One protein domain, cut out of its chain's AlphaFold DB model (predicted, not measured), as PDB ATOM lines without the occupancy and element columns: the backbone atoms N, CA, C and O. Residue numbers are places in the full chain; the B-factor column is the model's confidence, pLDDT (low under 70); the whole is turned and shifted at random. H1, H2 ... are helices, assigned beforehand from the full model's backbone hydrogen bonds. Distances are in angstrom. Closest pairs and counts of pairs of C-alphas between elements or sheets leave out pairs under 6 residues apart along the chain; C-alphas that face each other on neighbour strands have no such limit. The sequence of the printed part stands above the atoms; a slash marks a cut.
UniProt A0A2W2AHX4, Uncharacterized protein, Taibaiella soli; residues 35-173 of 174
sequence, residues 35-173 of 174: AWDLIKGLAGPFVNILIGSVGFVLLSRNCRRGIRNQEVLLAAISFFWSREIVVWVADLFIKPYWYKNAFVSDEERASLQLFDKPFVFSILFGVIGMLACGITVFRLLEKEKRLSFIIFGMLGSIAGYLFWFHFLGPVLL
ATOM      1  N   ALA A  35     148.325  89.191 121.222       82.81
ATOM      2  CA  ALA A  35     147.532  90.236 120.575       82.81
ATOM      3  C   ALA A  35     146.527  90.910 121.529       82.81
ATOM      4  O   ALA A  35     146.258  92.103 121.417       82.81
ATOM      5  N   TRP A  36     145.974  90.155 122.482       83.31
ATOM      6  CA  TRP A  36     145.043  90.681 123.477       83.31
ATOM      7  C   TRP A  36     145.760  91.564 124.498       83.31
ATOM      8  O   TRP A  36     145.223  92.596 124.896       83.31
ATOM      9  N   ASP A  37     146.982  91.206 124.889       82.75
ATOM     10  CA  ASP A  37     147.781  92.027 125.796       82.75
ATOM     11  C   ASP A  37     148.167  93.370 125.167       82.75
ATOM     12  O   ASP A  37     148.047  94.406 125.827       82.75
ATOM     13  N   LEU A  38     148.493  93.368 123.872       85.38
ATOM     14  CA  LEU A  38     148.751  94.592 123.118       85.38
ATOM     15  C   LEU A  38     147.503  95.485 123.043       85.38
ATOM     16  O   LEU A  38     147.576  96.690 123.289       85.38
ATOM     17  N   ILE A  39     146.346  94.895 122.716       86.50
ATOM     18  CA  ILE A  39     145.074  95.624 122.624       86.50
ATOM     19  C   ILE A  39     144.709  96.228 123.981       86.50
ATOM     20  O   ILE A  39     144.317  97.391 124.030       86.50
ATOM     21  N   LYS A  40     144.876  95.478 125.077       84.19
ATOM     22  CA  LYS A  40     144.648  95.993 126.434       84.19
ATOM     23  C   LYS A  40     145.545  97.179 126.758       84.19
ATOM     24  O   LYS A  40     145.060  98.116 127.367       84.19
ATOM     25  N   GLY A  41     146.818  97.167 126.363       85.25
ATOM     26  CA  GLY A  41     147.690  98.329 126.559       85.25
ATOM     27  C   GLY A  41     147.219  99.533 125.738       85.25
ATOM     28  O   GLY A  41     147.032 100.627 126.249       85.25
ATOM     29  N   LEU A  42     146.944  99.345 124.450       89.06
ATOM     30  CA  LEU A  42     146.694 100.477 123.553       89.06
ATOM     31  C   LEU A  42     145.252 101.003 123.561       89.06
ATOM     32  O   LEU A  42     145.025 102.110 123.075       89.06
ATOM     33  N   ALA A  43     144.280 100.274 124.112       90.19
ATOM     34  CA  ALA A  43     142.870 100.662 124.058       90.19
ATOM     35  C   ALA A  43     142.591 102.020 124.725       90.19
ATOM     36  O   ALA A  43     141.913 102.875 124.147       90.19
ATOM     37  N   GLY A  44     143.135 102.244 125.920       88.81
ATOM     38  CA  GLY A  44     143.011 103.509 126.638       88.81
ATOM     39  C   GLY A  44     143.630 104.699 125.887       88.81
ATOM     40  O   GLY A  44     142.919 105.685 125.640       88.81
ATOM     41  N   PRO A  45     144.929 104.655 125.523       91.44
ATOM     42  CA  PRO A  45     145.589 105.720 124.761       91.44
ATOM     43  C   PRO A  45     144.876 106.000 123.432       91.44
ATOM     44  O   PRO A  45     144.584 107.148 123.093       91.44
ATOM     45  N   PHE A  46     144.462 104.943 122.727       92.62
ATOM     46  CA  PHE A  46     143.787 105.050 121.437       92.62
ATOM     47  C   PHE A  46     142.468 105.830 121.510       92.62
ATOM     48  O   PHE A  46     142.190 106.644 120.629       92.62
ATOM     49  N   VAL A  47     141.666 105.655 122.568       93.44
ATOM     50  CA  VAL A  47     140.433 106.441 122.748       93.44
ATOM     51  C   VAL A  47     140.732 107.933 122.892       93.44
ATOM     52  O   VAL A  47     140.041 108.755 122.286       93.44
ATOM     53  N   ASN A  48     141.771 108.308 123.641       92.56
ATOM     54  CA  ASN A  48     142.141 109.717 123.787       92.56
ATOM     55  C   ASN A  48     142.663 110.298 122.471       92.56
ATOM     56  O   ASN A  48     142.257 111.393 122.085       92.56
ATOM     57  N   ILE A  49     143.497 109.540 121.755       94.25
ATOM     58  CA  ILE A  49     143.993 109.890 120.421       94.25
ATOM     59  C   ILE A  49     142.830 110.104 119.452       94.25
ATOM     60  O   ILE A  49     142.827 111.081 118.700       94.25
ATOM     61  N   LEU A  50     141.818 109.234 119.478       94.44
ATOM     62  CA  LEU A  50     140.655 109.327 118.601       94.44
ATOM     63  C   LEU A  50     139.830 110.578 118.915       94.44
ATOM     64  O   LEU A  50     139.557 111.369 118.013       94.44
ATOM     65  N   ILE A  51     139.490 110.804 120.186       94.88
ATOM     66  CA  ILE A  51     138.740 111.993 120.622       94.88
ATOM     67  C   ILE A  51     139.515 113.272 120.273       94.88
ATOM     68  O   ILE A  51     138.955 114.193 119.672       94.88
ATOM     69  N   GLY A  52     140.818 113.301 120.569       93.75
ATOM     70  CA  GLY A  52     141.708 114.414 120.250       93.75
ATOM     71  C   GLY A  52     141.773 114.696 118.751       93.75
ATOM     72  O   GLY A  52     141.622 115.837 118.315       93.75
ATOM     73  N   SER A  53     141.920 113.651 117.940       95.38
ATOM     74  CA  SER A  53     141.929 113.747 116.477       95.38
ATOM     75  C   SER A  53     140.608 114.278 115.918       95.38
ATOM     76  O   SER A  53     140.618 115.126 115.026       95.38
ATOM     77  N   VAL A  54     139.466 113.841 116.459       95.00
ATOM     78  CA  VAL A  54     138.145 114.361 116.066       95.00
ATOM     79  C   VAL A  54     138.040 115.854 116.382       95.00
ATOM     80  O   VAL A  54     137.657 116.631 115.505       95.00
ATOM     81  N   GLY A  55     138.444 116.273 117.585       93.31
ATOM     82  CA  GLY A  55     138.490 117.689 117.965       93.31
ATOM     83  C   GLY A  55     139.367 118.517 117.022       93.31
ATOM     84  O   GLY A  55     138.923 119.542 116.501       93.31
ATOM     85  N   PHE A  56     140.569 118.024 116.723       93.50
ATOM     86  CA  PHE A  56     141.527 118.670 115.826       93.50
ATOM     87  C   PHE A  56     140.980 118.860 114.403       93.50
ATOM     88  O   PHE A  56     141.075 119.946 113.821       93.50
ATOM     89  N   VAL A  57     140.387 117.808 113.826       93.88
ATOM     90  CA  VAL A  57     139.843 117.833 112.460       93.88
ATOM     91  C   VAL A  57     138.635 118.763 112.370       93.88
ATOM     92  O   VAL A  57     138.531 119.544 111.420       93.88
ATOM     93  N   LEU A  58     137.729 118.712 113.350       92.25
ATOM     94  CA  LEU A  58     136.559 119.589 113.391       92.25
ATOM     95  C   LEU A  58     136.964 121.053 113.565       92.25
ATOM     96  O   LEU A  58     136.454 121.907 112.838       92.25
ATOM     97  N   LEU A  59     137.929 121.342 114.443       90.31
ATOM     98  CA  LEU A  59     138.460 122.692 114.609       90.31
ATOM     99  C   LEU A  59     139.087 123.196 113.305       90.31
ATOM    100  O   LEU A  59     138.745 124.276 112.830       90.31
ATOM    101  N   SER A  60     139.919 122.373 112.663       88.38
ATOM    102  CA  SER A  60     140.551 122.699 111.379       88.38
ATOM    103  C   SER A  60     139.531 123.007 110.276       88.38
ATOM    104  O   SER A  60     139.768 123.874 109.433       88.38
ATOM    105  N   ARG A  61     138.383 122.317 110.268       88.62
ATOM    106  CA  ARG A  61     137.275 122.596 109.340       88.62
ATOM    107  C   ARG A  61     136.527 123.878 109.704       88.62
ATOM    108  O   ARG A  61     136.203 124.646 108.800       88.62
ATOM    109  N   ASN A  62     136.283 124.130 110.989       85.62
ATOM    110  CA  ASN A  62     135.592 125.335 111.450       85.62
ATOM    111  C   ASN A  62     136.404 126.607 111.188       85.62
ATOM    112  O   ASN A  62     135.830 127.578 110.700       85.62
ATOM    113  N   CYS A  63     137.728 126.573 111.370       78.25
ATOM    114  CA  CYS A  63     138.608 127.695 111.026       78.25
ATOM    115  C   CYS A  63     138.531 128.057 109.534       78.25
ATOM    116  O   CYS A  63     138.597 129.229 109.181       78.25
ATOM    117  N   ARG A  64     138.339 127.073 108.640       76.75
ATOM    118  CA  ARG A  64     138.142 127.332 107.198       76.75
ATOM    119  C   ARG A  64     136.765 127.915 106.873       76.75
ATOM    120  O   ARG A  64     136.615 128.548 105.836       76.75
ATOM    121  N   ARG A  65     135.761 127.668 107.719       77.12
ATOM    122  CA  ARG A  65     134.371 128.117 107.532       77.12
ATOM    123  C   ARG A  65     134.039 129.412 108.281       77.12
ATOM    124  O   ARG A  65     132.943 129.924 108.101       77.12
ATOM    125  N   GLY A  66     134.942 129.920 109.126       71.44
ATOM    126  CA  GLY A  66     134.723 131.130 109.929       71.44
ATOM    127  C   GLY A  66     133.706 130.966 111.068       71.44
ATOM    128  O   GLY A  66     133.145 131.952 111.539       71.44
ATOM    129  N   ILE A  67     133.426 129.732 111.511       69.25
ATOM    130  CA  ILE A  67     132.441 129.465 112.573       69.25
ATOM    131  C   ILE A  67     133.112 129.638 113.941       69.25
ATOM    132  O   ILE A  67     133.785 128.737 114.440       69.25
ATOM    133  N   ARG A  68     132.881 130.800 114.556       69.69
ATOM    134  CA  ARG A  68     133.675 131.317 115.686       69.69
ATOM    135  C   ARG A  68     133.269 130.797 117.077       69.69
ATOM    136  O   ARG A  68     134.060 130.844 118.019       69.69
ATOM    137  N   ASN A  69     132.044 130.286 117.225       76.31
ATOM    138  CA  ASN A  69     131.438 130.039 118.546       76.31
ATOM    139  C   ASN A  69     131.858 128.711 119.198       76.31
ATOM    140  O   ASN A  69     131.739 128.561 120.409       76.31
ATOM    141  N   GLN A  70     132.354 127.745 118.420       85.06
ATOM    142  CA  GLN A  70     132.700 126.403 118.916       85.06
ATOM    143  C   GLN A  70     134.212 126.164 119.025       85.06
ATOM    144  O   GLN A  70     134.637 125.081 119.416       85.06
ATOM    145  N   GLU A  71     135.034 127.160 118.692       85.88
ATOM    146  CA  GLU A  71     136.493 127.016 118.601       85.88
ATOM    147  C   GLU A  71     137.129 126.593 119.926       85.88
ATOM    148  O   GLU A  71     137.966 125.699 119.948       85.88
ATOM    149  N   VAL A  72     136.696 127.198 121.035       86.81
ATOM    150  CA  VAL A  72     137.238 126.914 122.374       86.81
ATOM    151  C   VAL A  72     136.904 125.486 122.806       86.81
ATOM    152  O   VAL A  72     137.774 124.780 123.311       86.81
ATOM    153  N   LEU A  73     135.670 125.034 122.558       89.00
ATOM    154  CA  LEU A  73     135.242 123.672 122.877       89.00
ATOM    155  C   LEU A  73     135.995 122.640 122.031       89.00
ATOM    156  O   LEU A  73     136.497 121.655 122.559       89.00
ATOM    157  N   LEU A  74     136.110 122.868 120.720       91.38
ATOM    158  CA  LEU A  74     136.823 121.954 119.825       91.38
ATOM    159  C   LEU A  74     138.331 121.936 120.101       91.38
ATOM    160  O   LEU A  74     138.948 120.877 120.015       91.38
ATOM    161  N   ALA A  75     138.914 123.072 120.496       90.94
ATOM    162  CA  ALA A  75     140.283 123.128 120.991       90.94
ATOM    163  C   ALA A  75     140.439 122.317 122.284       90.94
ATOM    164  O   ALA A  75     141.375 121.530 122.384       90.94
ATOM    165  N   ALA A  76     139.499 122.424 123.229       90.94
ATOM    166  CA  ALA A  76     139.508 121.612 124.446       90.94
ATOM    167  C   ALA A  76     139.414 120.105 124.139       90.94
ATOM    168  O   ALA A  76     140.159 119.316 124.713       90.94
ATOM    169  N   ILE A  77     138.574 119.700 123.178       92.12
ATOM    170  CA  ILE A  77     138.494 118.302 122.718       92.12
ATOM    171  C   ILE A  77     139.806 117.878 122.043       92.12
ATOM    172  O   ILE A  77     140.310 116.791 122.307       92.12
ATOM    173  N   SER A  78     140.414 118.736 121.220       94.00
ATOM    174  CA  SER A  78     141.712 118.449 120.596       94.00
ATOM    175  C   SER A  78     142.830 118.249 121.623       94.00
ATOM    176  O   SER A  78     143.773 117.499 121.373       94.00
ATOM    177  N   PHE A  79     142.715 118.884 122.791       93.00
ATOM    178  CA  PHE A  79     143.664 118.770 123.893       93.00
ATOM    179  C   PHE A  79     143.633 117.417 124.612       93.00
ATOM    180  O   PHE A  79     144.466 117.193 125.487       93.00
ATOM    181  N   PHE A  80     142.781 116.467 124.217       93.38
ATOM    182  CA  PHE A  80     142.903 115.074 124.670       93.38
ATOM    183  C   PHE A  80     144.259 114.445 124.302       93.38
ATOM    184  O   PHE A  80     144.748 113.588 125.033       93.38
ATOM    185  N   TRP A  81     144.921 114.948 123.253       94.44
ATOM    186  CA  TRP A  81     146.312 114.617 122.923       94.44
ATOM    187  C   TRP A  81     147.325 114.983 124.019       94.44
ATOM    188  O   TRP A  81     148.430 114.445 124.034       94.44
ATOM    189  N   SER A  82     146.979 115.881 124.950       92.38
ATOM    190  CA  SER A  82     147.882 116.299 126.030       92.38
ATOM    191  C   SER A  82     148.253 115.165 126.985       92.38
ATOM    192  O   SER A  82     149.338 115.206 127.558       92.38
ATOM    193  N   ARG A  83     147.419 114.122 127.113       91.38
ATOM    194  CA  ARG A  83     147.742 112.951 127.939       91.38
ATOM    195  C   ARG A  83     149.001 112.244 127.443       91.38
ATOM    196  O   ARG A  83     149.881 111.973 128.248       91.38
ATOM    197  N   GLU A  84     149.110 112.018 126.138       93.44
ATOM    198  CA  GLU A  84     150.265 111.343 125.528       93.44
ATOM    199  C   GLU A  84     151.558 112.142 125.748       93.44
ATOM    200  O   GLU A  84     152.625 111.583 125.988       93.44
ATOM    201  N   ILE A  85     151.455 113.478 125.747       93.19
ATOM    202  CA  ILE A  85     152.573 114.365 126.095       93.19
ATOM    203  C   ILE A  85     152.969 114.168 127.562       93.19
ATOM    204  O   ILE A  85     154.153 114.054 127.861       93.19
ATOM    205  N   VAL A  86     151.997 114.123 128.482       90.31
ATOM    206  CA  VAL A  86     152.261 113.917 129.914       90.31
ATOM    207  C   VAL A  86     152.896 112.553 130.166       90.31
ATOM    208  O   VAL A  86     153.856 112.490 130.926       90.31
ATOM    209  N   VAL A  87     152.419 111.487 129.512       89.81
ATOM    210  CA  VAL A  87     153.021 110.146 129.611       89.81
ATOM    211  C   VAL A  87     154.468 110.177 129.129       89.81
ATOM    212  O   VAL A  87     155.361 109.739 129.848       89.81
ATOM    213  N   TRP A  88     154.729 110.780 127.968       91.94
ATOM    214  CA  TRP A  88     156.088 110.904 127.449       91.94
ATOM    215  C   TRP A  88     157.020 111.690 128.384       91.94
ATOM    216  O   TRP A  88     158.142 111.264 128.659       91.94
ATOM    217  N   VAL A  89     156.555 112.826 128.909       89.56
ATOM    218  CA  VAL A  89     157.312 113.648 129.867       89.56
ATOM    219  C   VAL A  89     157.547 112.882 131.172       89.56
ATOM    220  O   VAL A  89     158.647 112.942 131.723       89.56
ATOM    221  N   ALA A  90     156.557 112.134 131.661       86.75
ATOM    222  CA  ALA A  90     156.685 111.309 132.858       86.75
ATOM    223  C   ALA A  90     157.720 110.189 132.670       86.75
ATOM    224  O   ALA A  90     158.583 109.998 133.530       86.75
ATOM    225  N   ASP A  91     157.696 109.515 131.521       85.12
ATOM    226  CA  ASP A  91     158.667 108.479 131.170       85.12
ATOM    227  C   ASP A  91     160.100 109.031 131.096       85.12
ATOM    228  O   ASP A  91     161.043 108.357 131.513       85.12
ATOM    229  N   LEU A  92     160.270 110.269 130.616       86.12
ATOM    230  CA  LEU A  92     161.581 110.905 130.479       86.12
ATOM    231  C   LEU A  92     162.130 111.452 131.807       86.12
ATOM    232  O   LEU A  92     163.325 111.328 132.067       86.12
ATOM    233  N   PHE A  93     161.283 112.077 132.631       84.31
ATOM    234  CA  PHE A  93     161.736 112.874 133.781       84.31
ATOM    235  C   PHE A  93     161.344 112.329 135.147       84.31
ATOM    236  O   PHE A  93     161.997 112.670 136.123       84.31
ATOM    237  N   ILE A  94     160.287 111.531 135.261       80.12
ATOM    238  CA  ILE A  94     159.817 111.033 136.563       80.12
ATOM    239  C   ILE A  94     160.378 109.636 136.794       80.12
ATOM    240  O   ILE A  94     160.965 109.345 137.838       80.12
ATOM    241  N   LYS A  95     160.257 108.783 135.781       77.62
ATOM    242  CA  LYS A  95     160.621 107.375 135.867       77.62
ATOM    243  C   LYS A  95     162.100 107.091 136.181       77.62
ATOM    244  O   LYS A  95     162.341 106.147 136.926       77.62
ATOM    245  N   PRO A  96     163.100 107.867 135.711       77.56
ATOM    246  CA  PRO A  96     164.496 107.624 136.092       77.56
ATOM    247  C   PRO A  96     164.794 107.858 137.580       77.56
ATOM    248  O   PRO A  96     165.763 107.310 138.099       77.56
ATOM    249  N   TYR A  97     163.986 108.682 138.253       73.94
ATOM    250  CA  TYR A  97     164.194 109.075 139.651       73.94
ATOM    251  C   TYR A  97     163.335 108.270 140.628       73.94
ATOM    252  O   TYR A  97     163.685 108.144 141.801       73.94
ATOM    253  N   TRP A  98     162.222 107.713 140.154       67.19
ATOM    254  CA  TRP A  98     161.378 106.803 140.919       67.19
ATOM    255  C   TRP A  98     161.830 105.350 140.718       67.19
ATOM    256  O   TRP A  98     162.462 105.005 139.724       67.19
ATOM    257  N   TYR A  99     161.551 104.482 141.695       59.34
ATOM    258  CA  TYR A  99     161.951 103.069 141.665       59.34
ATOM    259  C   TYR A  99     161.562 102.421 140.320       59.34
ATOM    260  O   TYR A  99     160.431 102.606 139.875       59.34
ATOM    261  N   LYS A 100     162.464 101.643 139.695       57.78
ATOM    262  CA  LYS A 100     162.367 101.141 138.298       57.78
ATOM    263  C   LYS A 100     161.039 100.468 137.892       57.78
ATOM    264  O   LYS A 100     160.787 100.352 136.701       57.78
ATOM    265  N   ASN A 101     160.200 100.062 138.849       59.44
ATOM    266  CA  ASN A 101     158.915  99.388 138.621       59.44
ATOM    267  C   ASN A 101     157.689 100.169 139.137       59.44
ATOM    268  O   ASN A 101     156.585  99.638 139.113       59.44
ATOM    269  N   ALA A 102     157.857 101.390 139.655       61.62
ATOM    270  CA  ALA A 102     156.772 102.111 140.330       61.62
ATOM    271  C   ALA A 102     155.745 102.718 139.358       61.62
ATOM    272  O   ALA A 102     154.605 102.956 139.745       61.62
ATOM    273  N   PHE A 103     156.136 102.960 138.104       68.31
ATOM    274  CA  PHE A 103     155.269 103.544 137.087       68.31
ATOM    275  C   PHE A 103     155.525 102.859 135.745       68.31
ATOM    276  O   PHE A 103     156.549 103.102 135.109       68.31
ATOM    277  N   VAL A 104     154.613 101.964 135.358       77.19
ATOM    278  CA  VAL A 104     154.611 101.314 134.045       77.19
ATOM    279  C   VAL A 104     153.372 101.800 133.311       77.19
ATOM    280  O   VAL A 104     152.255 101.462 133.709       77.19
ATOM    281  N   SER A 105     153.581 102.620 132.283       83.56
ATOM    282  CA  SER A 105     152.505 103.155 131.450       83.56
ATOM    283  C   SER A 105     151.935 102.076 130.524       83.56
ATOM    284  O   SER A 105     152.559 101.040 130.266       83.56
ATOM    285  N   ASP A 106     150.724 102.300 130.025       83.88
ATOM    286  CA  ASP A 106     150.080 101.371 129.097       83.88
ATOM    287  C   ASP A 106     150.823 101.330 127.745       83.88
ATOM    288  O   ASP A 106     150.982 100.275 127.125       83.88
ATOM    289  N   GLU A 107     151.370 102.476 127.345       86.50
ATOM    290  CA  GLU A 107     152.221 102.694 126.184       86.50
ATOM    291  C   GLU A 107     153.564 101.965 126.329       86.50
ATOM    292  O   GLU A 107     154.051 101.369 125.364       86.50
ATOM    293  N   GLU A 108     154.145 101.941 127.531       87.12
ATOM    294  CA  GLU A 108     155.347 101.163 127.813       87.12
ATOM    295  C   GLU A 108     155.088  99.661 127.709       87.12
ATOM    296  O   GLU A 108     155.869  98.961 127.060       87.12
ATOM    297  N   ARG A 109     154.001  99.154 128.310       85.75
ATOM    298  CA  ARG A 109     153.658  97.721 128.225       85.75
ATOM    299  C   ARG A 109     153.527  97.282 126.775       85.75
ATOM    300  O   ARG A 109     154.114  96.274 126.386       85.75
ATOM    301  N   ALA A 110     152.819  98.071 125.969       86.31
ATOM    302  CA  ALA A 110     152.682  97.812 124.543       86.31
ATOM    303  C   ALA A 110     154.030  97.905 123.803       86.31
ATOM    304  O   ALA A 110     154.299  97.111 122.901       86.31
ATOM    305  N   SER A 111     154.902  98.845 124.185       87.00
ATOM    306  CA  SER A 111     156.206  99.029 123.532       87.00
ATOM    307  C   SER A 111     157.173  97.880 123.832       87.00
ATOM    308  O   SER A 111     157.866  97.415 122.928       87.00
ATOM    309  N   LEU A 112     157.195  97.388 125.075       87.25
ATOM    310  CA  LEU A 112     157.994  96.226 125.471       87.25
ATOM    311  C   LEU A 112     157.539  94.958 124.744       87.25
ATOM    312  O   LEU A 112     158.378  94.191 124.288       87.25
ATOM    313  N   GLN A 113     156.230  94.771 124.567       86.06
ATOM    314  CA  GLN A 113     155.694  93.612 123.849       86.06
ATOM    315  C   GLN A 113     156.040  93.618 122.357       86.06
ATOM    316  O   GLN A 113     156.358  92.569 121.806       86.06
ATOM    317  N   LEU A 114     155.967  94.777 121.690       87.81
ATOM    318  CA  LEU A 114     156.116  94.838 120.232       87.81
ATOM    319  C   LEU A 114     157.562  95.074 119.764       87.81
ATOM    320  O   LEU A 114     157.940  94.622 118.686       87.81
ATOM    321  N   PHE A 115     158.358  95.816 120.537       87.75
ATOM    322  CA  PHE A 115     159.676  96.303 120.112       87.75
ATOM    323  C   PHE A 115     160.816  95.949 121.072       87.75
ATOM    324  O   PHE A 115     161.954  96.331 120.789       87.75
ATOM    325  N   ASP A 116     160.517  95.303 122.204       86.56
ATOM    326  CA  ASP A 116     161.465  95.049 123.303       86.56
ATOM    327  C   ASP A 116     162.158  96.337 123.801       86.56
ATOM    328  O   ASP A 116     163.312  96.368 124.230       86.56
ATOM    329  N   LYS A 117     161.455  97.471 123.677       88.19
ATOM    330  CA  LYS A 117     161.953  98.807 124.027       88.19
ATOM    331  C   LYS A 117     160.853  99.595 124.735       88.19
ATOM    332  O   LYS A 117     159.789  99.758 124.154       88.19
ATOM    333  N   PRO A 118     161.092 100.164 125.928       81.94
ATOM    334  CA  PRO A 118     160.018 100.699 126.775       81.94
ATOM    335  C   PRO A 118     159.404 102.030 126.316       81.94
ATOM    336  O   PRO A 118     158.313 102.362 126.751       81.94
ATOM    337  N   PHE A 119     160.067 102.808 125.453       86.44
ATOM    338  CA  PHE A 119     159.670 104.205 125.195       86.44
ATOM    339  C   PHE A 119     159.132 104.477 123.785       86.44
ATOM    340  O   PHE A 119     158.912 105.633 123.430       86.44
ATOM    341  N   VAL A 120     158.949 103.449 122.952       90.69
ATOM    342  CA  VAL A 120     158.642 103.643 121.524       90.69
ATOM    343  C   VAL A 120     157.293 104.337 121.327       90.69
ATOM    344  O   VAL A 120     157.243 105.376 120.669       90.69
ATOM    345  N   PHE A 121     156.215 103.811 121.917       91.19
ATOM    346  CA  PHE A 121     154.888 104.414 121.792       91.19
ATOM    347  C   PHE A 121     154.776 105.736 122.547       91.19
ATOM    348  O   PHE A 121     154.241 106.686 121.981       91.19
ATOM    349  N   SER A 122     155.347 105.843 123.751       90.38
ATOM    350  CA  SER A 122     155.339 107.095 124.516       90.38
ATOM    351  C   SER A 122     155.989 108.238 123.731       90.38
ATOM    352  O   SER A 122     155.403 109.308 123.605       90.38
ATOM    353  N   ILE A 123     157.165 108.016 123.125       92.69
ATOM    354  CA  ILE A 123     157.828 109.034 122.293       92.69
ATOM    355  C   ILE A 123     156.990 109.335 121.048       92.69
ATOM    356  O   ILE A 123     156.773 110.500 120.722       92.69
ATOM    357  N   LEU A 124     156.511 108.304 120.347       94.38
ATOM    358  CA  LEU A 124     155.757 108.477 119.108       94.38
ATOM    359  C   LEU A 124     154.476 109.293 119.334       94.38
ATOM    360  O   LEU A 124     154.267 110.314 118.675       94.38
ATOM    361  N   PHE A 125     153.631 108.869 120.274       94.81
ATOM    362  CA  PHE A 125     152.377 109.552 120.583       94.81
ATOM    363  C   PHE A 125     152.611 110.889 121.278       94.81
ATOM    364  O   PHE A 125     151.909 111.850 120.970       94.81
ATOM    365  N   GLY A 126     153.636 111.000 122.124       94.06
ATOM    366  CA  GLY A 126     154.030 112.256 122.755       94.06
ATOM    367  C   GLY A 126     154.437 113.325 121.741       94.06
ATOM    368  O   GLY A 126     153.966 114.461 121.820       94.06
ATOM    369  N   VAL A 127     155.247 112.974 120.736       95.12
ATOM    370  CA  VAL A 127     155.655 113.901 119.667       95.12
ATOM    371  C   VAL A 127     154.464 114.292 118.794       95.12
ATOM    372  O   VAL A 127     154.266 115.480 118.527       95.12
ATOM    373  N   ILE A 128     153.631 113.329 118.382       95.94
ATOM    374  CA  ILE A 128     152.422 113.619 117.593       95.94
ATOM    375  C   ILE A 128     151.468 114.514 118.390       95.94
ATOM    376  O   ILE A 128     150.966 115.506 117.858       95.94
ATOM    377  N   GLY A 129     151.265 114.217 119.672       94.81
ATOM    378  CA  GLY A 129     150.428 115.005 120.568       94.81
ATOM    379  C   GLY A 129     150.958 116.419 120.758       94.81
ATOM    380  O   GLY A 129     150.189 117.377 120.678       94.81
ATOM    381  N   MET A 130     152.273 116.586 120.919       95.19
ATOM    382  CA  MET A 130     152.911 117.900 121.021       95.19
ATOM    383  C   MET A 130     152.692 118.732 119.756       95.19
ATOM    384  O   MET A 130     152.325 119.905 119.848       95.19
ATOM    385  N   LEU A 131     152.844 118.124 118.576       95.88
ATOM    386  CA  LEU A 131     152.555 118.784 117.304       95.88
ATOM    387  C   LEU A 131     151.068 119.138 117.180       95.88
ATOM    388  O   LEU A 131     150.742 120.274 116.834       95.88
ATOM    389  N   ALA A 132     150.159 118.215 117.503       94.44
ATOM    390  CA  ALA A 132     148.716 118.438 117.429       94.44
ATOM    391  C   ALA A 132     148.259 119.572 118.364       94.44
ATOM    392  O   ALA A 132     147.581 120.507 117.925       94.44
ATOM    393  N   CYS A 133     148.679 119.548 119.631       93.31
ATOM    394  CA  CYS A 133     148.386 120.596 120.611       93.31
ATOM    395  C   CYS A 133     149.028 121.934 120.216       93.31
ATOM    396  O   CYS A 133     148.370 122.975 120.267       93.31
ATOM    397  N   GLY A 134     150.279 121.918 119.746       93.38
ATOM    398  CA  GLY A 134     150.974 123.112 119.265       93.38
ATOM    399  C   GLY A 134     150.258 123.763 118.081       93.38
ATOM    400  O   GLY A 134     149.985 124.963 118.100       93.38
ATOM    401  N   ILE A 135     149.871 122.978 117.073       93.88
ATOM    402  CA  ILE A 135     149.101 123.470 115.920       93.88
ATOM    403  C   ILE A 135     147.740 124.010 116.378       93.88
ATOM    404  O   ILE A 135     147.320 125.076 115.922       93.88
ATOM    405  N   THR A 136     147.078 123.325 117.309       92.19
ATOM    406  CA  THR A 136     145.791 123.761 117.868       92.19
ATOM    407  C   THR A 136     145.893 125.157 118.477       92.19
ATOM    408  O   THR A 136     145.141 126.047 118.086       92.19
ATOM    409  N   VAL A 137     146.860 125.396 119.366       91.19
ATOM    410  CA  VAL A 137     147.005 126.695 120.048       91.19
ATOM    411  C   VAL A 137     147.545 127.776 119.118       91.19
ATOM    412  O   VAL A 137     147.001 128.879 119.054       91.19
ATOM    413  N   PHE A 138     148.637 127.495 118.408       90.19
ATOM    414  CA  PHE A 138     149.387 128.535 117.703       90.19
ATOM    415  C   PHE A 138     148.874 128.814 116.293       90.19
ATOM    416  O   PHE A 138     149.143 129.898 115.763       90.19
ATOM    417  N   ARG A 139     148.136 127.882 115.680       89.31
ATOM    418  CA  ARG A 139     147.665 128.016 114.296       89.31
ATOM    419  C   ARG A 139     146.148 128.035 114.166       89.31
ATOM    420  O   ARG A 139     145.654 128.847 113.392       89.31
ATOM    421  N   LEU A 140     145.433 127.169 114.882       87.31
ATOM    422  CA  LEU A 140     143.974 127.066 114.754       87.31
ATOM    423  C   LEU A 140     143.238 128.065 115.650       87.31
ATOM    424  O   LEU A 140     142.247 128.650 115.224       87.31
ATOM    425  N   LEU A 141     143.733 128.303 116.865       87.00
ATOM    426  CA  LEU A 141     143.096 129.237 117.785       87.00
ATOM    427  C   LEU A 141     143.425 130.701 117.444       87.00
ATOM    428  O   LEU A 141     144.588 131.079 117.214       87.00
ATOM    429  N   GLU A 142     142.398 131.549 117.483       84.75
ATOM    430  CA  GLU A 142     142.524 132.999 117.319       84.75
ATOM    431  C   GLU A 142     143.462 133.603 118.365       84.75
ATOM    432  O   GLU A 142     143.399 133.251 119.543       84.75
ATOM    433  N   LYS A 143     144.318 134.544 117.940       84.19
ATOM    434  CA  LYS A 143     145.375 135.137 118.782       84.19
ATOM    435  C   LYS A 143     144.847 135.698 120.103       84.19
ATOM    436  O   LYS A 143     145.474 135.482 121.135       84.19
ATOM    437  N   GLU A 144     143.683 136.339 120.065       86.00
ATOM    438  CA  GLU A 144     143.023 136.958 121.222       86.00
ATOM    439  C   GLU A 144     142.610 135.931 122.286       86.00
ATOM    440  O   GLU A 144     142.686 136.209 123.479       86.00
ATOM    441  N   LYS A 145     142.227 134.714 121.875       84.75
ATOM    442  CA  LYS A 145     141.700 133.675 122.777       84.75
ATOM    443  C   LYS A 145     142.782 132.761 123.357       84.75
ATOM    444  O   LYS A 145     142.493 131.997 124.273       84.75
ATOM    445  N   ARG A 146     144.019 132.807 122.843       89.56
ATOM    446  CA  ARG A 146     145.100 131.863 123.210       89.56
ATOM    447  C   ARG A 146     145.448 131.919 124.681       89.56
ATOM    448  O   ARG A 146     145.534 130.887 125.333       89.56
ATOM    449  N   LEU A 147     145.644 133.128 125.194       87.81
ATOM    450  CA  LEU A 147     146.081 133.326 126.567       87.81
ATOM    451  C   LEU A 147     144.975 132.910 127.542       87.81
ATOM    452  O   LEU A 147     145.239 132.157 128.476       87.81
ATOM    453  N   SER A 148     143.726 133.291 127.260       87.88
ATOM    454  CA  SER A 148     142.561 132.814 128.011       87.88
ATOM    455  C   SER A 148     142.459 131.290 127.977       87.88
ATOM    456  O   SER A 148     142.294 130.679 129.025       87.88
ATOM    457  N   PHE A 149     142.620 130.663 126.809       89.38
ATOM    458  CA  PHE A 149     142.581 129.206 126.684       89.38
ATOM    459  C   PHE A 149     143.668 128.521 127.522       89.38
ATOM    460  O   PHE A 149     143.382 127.534 128.189       89.38
ATOM    461  N   ILE A 150     144.892 129.056 127.542       88.12
ATOM    462  CA  ILE A 150     145.988 128.501 128.349       88.12
ATOM    463  C   ILE A 150     145.695 128.658 129.846       88.12
ATOM    464  O   ILE A 150     145.796 127.680 130.584       88.12
ATOM    465  N   ILE A 151     145.290 129.850 130.299       89.62
ATOM    466  CA  ILE A 151     145.008 130.108 131.721       89.62
ATOM    467  C   ILE A 151     143.825 129.268 132.203       89.62
ATOM    468  O   ILE A 151     143.939 128.555 133.199       89.62
ATOM    469  N   PHE A 152     142.696 129.315 131.494       88.94
ATOM    470  CA  PHE A 152     141.520 128.525 131.855       88.94
ATOM    471  C   PHE A 152     141.762 127.030 131.672       88.94
ATOM    472  O   PHE A 152     141.226 126.241 132.441       88.94
ATOM    473  N   GLY A 153     142.603 126.634 130.714       86.31
ATOM    474  CA  GLY A 153     143.064 125.260 130.565       86.31
ATOM    475  C   GLY A 153     143.830 124.791 131.800       86.31
ATOM    476  O   GLY A 153     143.482 123.764 132.370       86.31
ATOM    477  N   MET A 154     144.810 125.563 132.276       87.31
ATOM    478  CA  MET A 154     145.566 125.244 133.494       87.31
ATOM    479  C   MET A 154     144.670 125.200 134.736       87.31
ATOM    480  O   MET A 154     144.653 124.196 135.447       87.31
ATOM    481  N   LEU A 155     143.879 126.251 134.974       89.69
ATOM    482  CA  LEU A 155     142.963 126.314 136.117       89.69
ATOM    483  C   LEU A 155     141.918 125.196 136.065       89.69
ATOM    484  O   LEU A 155     141.655 124.551 137.075       89.69
ATOM    485  N   GLY A 156     141.366 124.928 134.883       86.69
ATOM    486  CA  GLY A 156     140.406 123.857 134.645       86.69
ATOM    487  C   GLY A 156     141.008 122.469 134.846       86.69
ATOM    488  O   GLY A 156     140.330 121.592 135.367       86.69
ATOM    489  N   SER A 157     142.286 122.273 134.509       84.06
ATOM    490  CA  SER A 157     143.003 121.012 134.752       84.06
ATOM    491  C   SER A 157     143.166 120.748 136.247       84.06
ATOM    492  O   SER A 157     142.894 119.645 136.710       84.06
ATOM    493  N   ILE A 158     143.566 121.771 137.011       87.06
ATOM    494  CA  ILE A 158     143.730 121.681 138.468       87.06
ATOM    495  C   ILE A 158     142.374 121.461 139.138       87.06
ATOM    496  O   ILE A 158     142.214 120.532 139.926       87.06
ATOM    497  N   ALA A 159     141.381 122.286 138.798       87.56
ATOM    498  CA  ALA A 159     140.033 122.170 139.339       87.56
ATOM    499  C   ALA A 159     139.399 120.822 138.975       87.56
ATOM    500  O   ALA A 159     138.808 120.175 139.832       87.56
ATOM    501  N   GLY A 160     139.567 120.367 137.733       85.25
ATOM    502  CA  GLY A 160     139.088 119.074 137.260       85.25
ATOM    503  C   GLY A 160     139.771 117.906 137.963       85.25
ATOM    504  O   GLY A 160     139.085 116.976 138.375       85.25
ATOM    505  N   TYR A 161     141.090 117.972 138.169       84.00
ATOM    506  CA  TYR A 161     141.822 116.983 138.958       84.00
ATOM    507  C   TYR A 161     141.286 116.921 140.391       84.00
ATOM    508  O   TYR A 161     140.898 115.853 140.848       84.00
ATOM    509  N   LEU A 162     141.188 118.058 141.082       86.75
ATOM    510  CA  LEU A 162     140.682 118.099 142.457       86.75
ATOM    511  C   LEU A 162     139.237 117.602 142.544       86.75
ATOM    512  O   LEU A 162     138.916 116.775 143.392       86.75
ATOM    513  N   PHE A 163     138.373 118.055 141.642       87.12
ATOM    514  CA  PHE A 163     136.973 117.654 141.613       87.12
ATOM    515  C   PHE A 163     136.811 116.158 141.324       87.12
ATOM    516  O   PHE A 163     136.026 115.482 141.985       87.12
ATOM    517  N   TRP A 164     137.568 115.613 140.371       82.94
ATOM    518  CA  TRP A 164     137.472 114.204 140.003       82.94
ATOM    519  C   TRP A 164     138.103 113.290 141.061       82.94
ATOM    520  O   TRP A 164     137.451 112.348 141.499       82.94
ATOM    521  N   PHE A 165     139.319 113.592 141.530       78.50
ATOM    522  CA  PHE A 165     140.051 112.749 142.485       78.50
ATOM    523  C   PHE A 165     139.556 112.859 143.921       78.50
ATOM    524  O   PHE A 165     139.636 111.877 144.654       78.50
ATOM    525  N   HIS A 166     139.049 114.018 144.341       82.44
ATOM    526  CA  HIS A 166     138.662 114.223 145.734       82.44
ATOM    527  C   HIS A 166     137.154 114.129 145.973       82.44
ATOM    528  O   HIS A 166     136.743 113.829 147.090       82.44
ATOM    529  N   PHE A 167     136.329 114.384 144.953       83.94
ATOM    530  CA  PHE A 167     134.882 114.482 145.133       83.94
ATOM    531  C   PHE A 167     134.108 113.456 144.308       83.94
ATOM    532  O   PHE A 167     133.490 112.557 144.865       83.94
ATOM    533  N   LEU A 168     134.130 113.571 142.980       85.50
ATOM    534  CA  LEU A 168     133.199 112.832 142.130       85.50
ATOM    535  C   LEU A 168     133.611 111.367 141.916       85.50
ATOM    536  O   LEU A 168     132.765 110.476 141.918       85.50
ATOM    537  N   GLY A 169     134.907 111.116 141.740       80.25
ATOM    538  CA  GLY A 169     135.465 109.794 141.473       80.25
ATOM    539  C   GLY A 169     135.134 108.756 142.545       80.25
ATOM    540  O   GLY A 169     134.530 107.742 142.197       80.25
ATOM    541  N   PRO A 170     135.446 109.024 143.828       81.38
ATOM    542  CA  PRO A 170     135.143 108.110 144.933       81.38
ATOM    543  C   PRO A 170     133.644 107.868 145.169       81.38
ATOM    544  O   PRO A 170     133.276 106.898 145.818       81.38
ATOM    545  N   VAL A 171     132.775 108.767 144.692       86.62
ATOM    546  CA  VAL A 171     131.317 108.652 144.864       86.62
ATOM    547  C   VAL A 171     130.683 107.821 143.748       86.62
ATOM    548  O   VAL A 171     129.731 107.086 143.999       86.62
ATOM    549  N   LEU A 172     131.173 107.952 142.511       82.81
ATOM    550  CA  LEU A 172     130.578 107.291 141.344       82.81
ATOM    551  C   LEU A 172     131.149 105.903 141.053       82.81
ATOM    552  O   LEU A 172     130.446 105.083 140.462       82.81
ATOM    553  N   LEU A 173     132.416 105.661 141.388       79.19
ATOM    554  CA  LEU A 173     133.102 104.409 141.081       79.19
ATOM    555  C   LEU A 173     133.499 103.689 142.376       79.19
ATOM    556  O   LEU A 173     133.941 104.356 143.312       79.19
TER     557      LEU A 173
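AT A GLANCE: This is residues 35 to 173 of the 174 residues of an uncharacterized protein of Taibaiella soli (UniProt A0A2W2AHX4). Three long helices, H1, H2 and H4, lie side by side as an up-and-down bundle, each running against the one before it, with short H3 packed on the end where H1 and H4 begin. From the bundle's other end H5 folds back and slants away as a long arm, making a V with H4. The printed part has 139 residues with five named helices, H1 to H5 in chain order, and no named strand: all helix. It is only just compact, close to loose, with a radius of gyration of the C-alphas of 16.8 A and spans of 47, 35 and 28 A.

IN THESE COORDINATES: H1, residues 35 to 65, begins at C-alpha 35 (147.532, 90.236, 120.575), is 42.2 A long and has a kink near residue 42. H2 is residues 71 to 93, 32.7 A; H3 residues 106 to 115, 14.1 A; H4 residues 120 to 140, 28.5 A. H5, residues 143 to 172, 38.8 A, has a kink of 44 degrees near residue 164 and ends at C-alpha 172 (130.578, 107.291, 141.344).

HOW THE PARTS SIT: H1 and H2 form a hairpin and touch at a steep tilt of 39 degrees; their closest C-alphas, Gly 52 and Ser 78, are 4.0 A apart. H2 and H4 touch, opposite ways, the closest C-alphas being Ile 85 and Gly 126, 4.2 A. H3 touches H1, closest C-alphas Asp 106 and Gly 41, 4.6 A. H5 is close to but not clearly touching H4, closest C-alphas Arg 146 and Val 137, 6.4 A, and is apart from H1. In H3 and H4 every O i to N i+4 pair is within hydrogen-bond range; in H1 24 of 27, H2 13 of 19, H5 20 of 26.

THE WHOLE: The farthest C-alphas, Arg 65 and Tyr 99, are 50.5 A apart. The printed part has no cut. The link H2 to H3 is long. Residues 67 to 68 and 98 to 103 have pLDDT under 70.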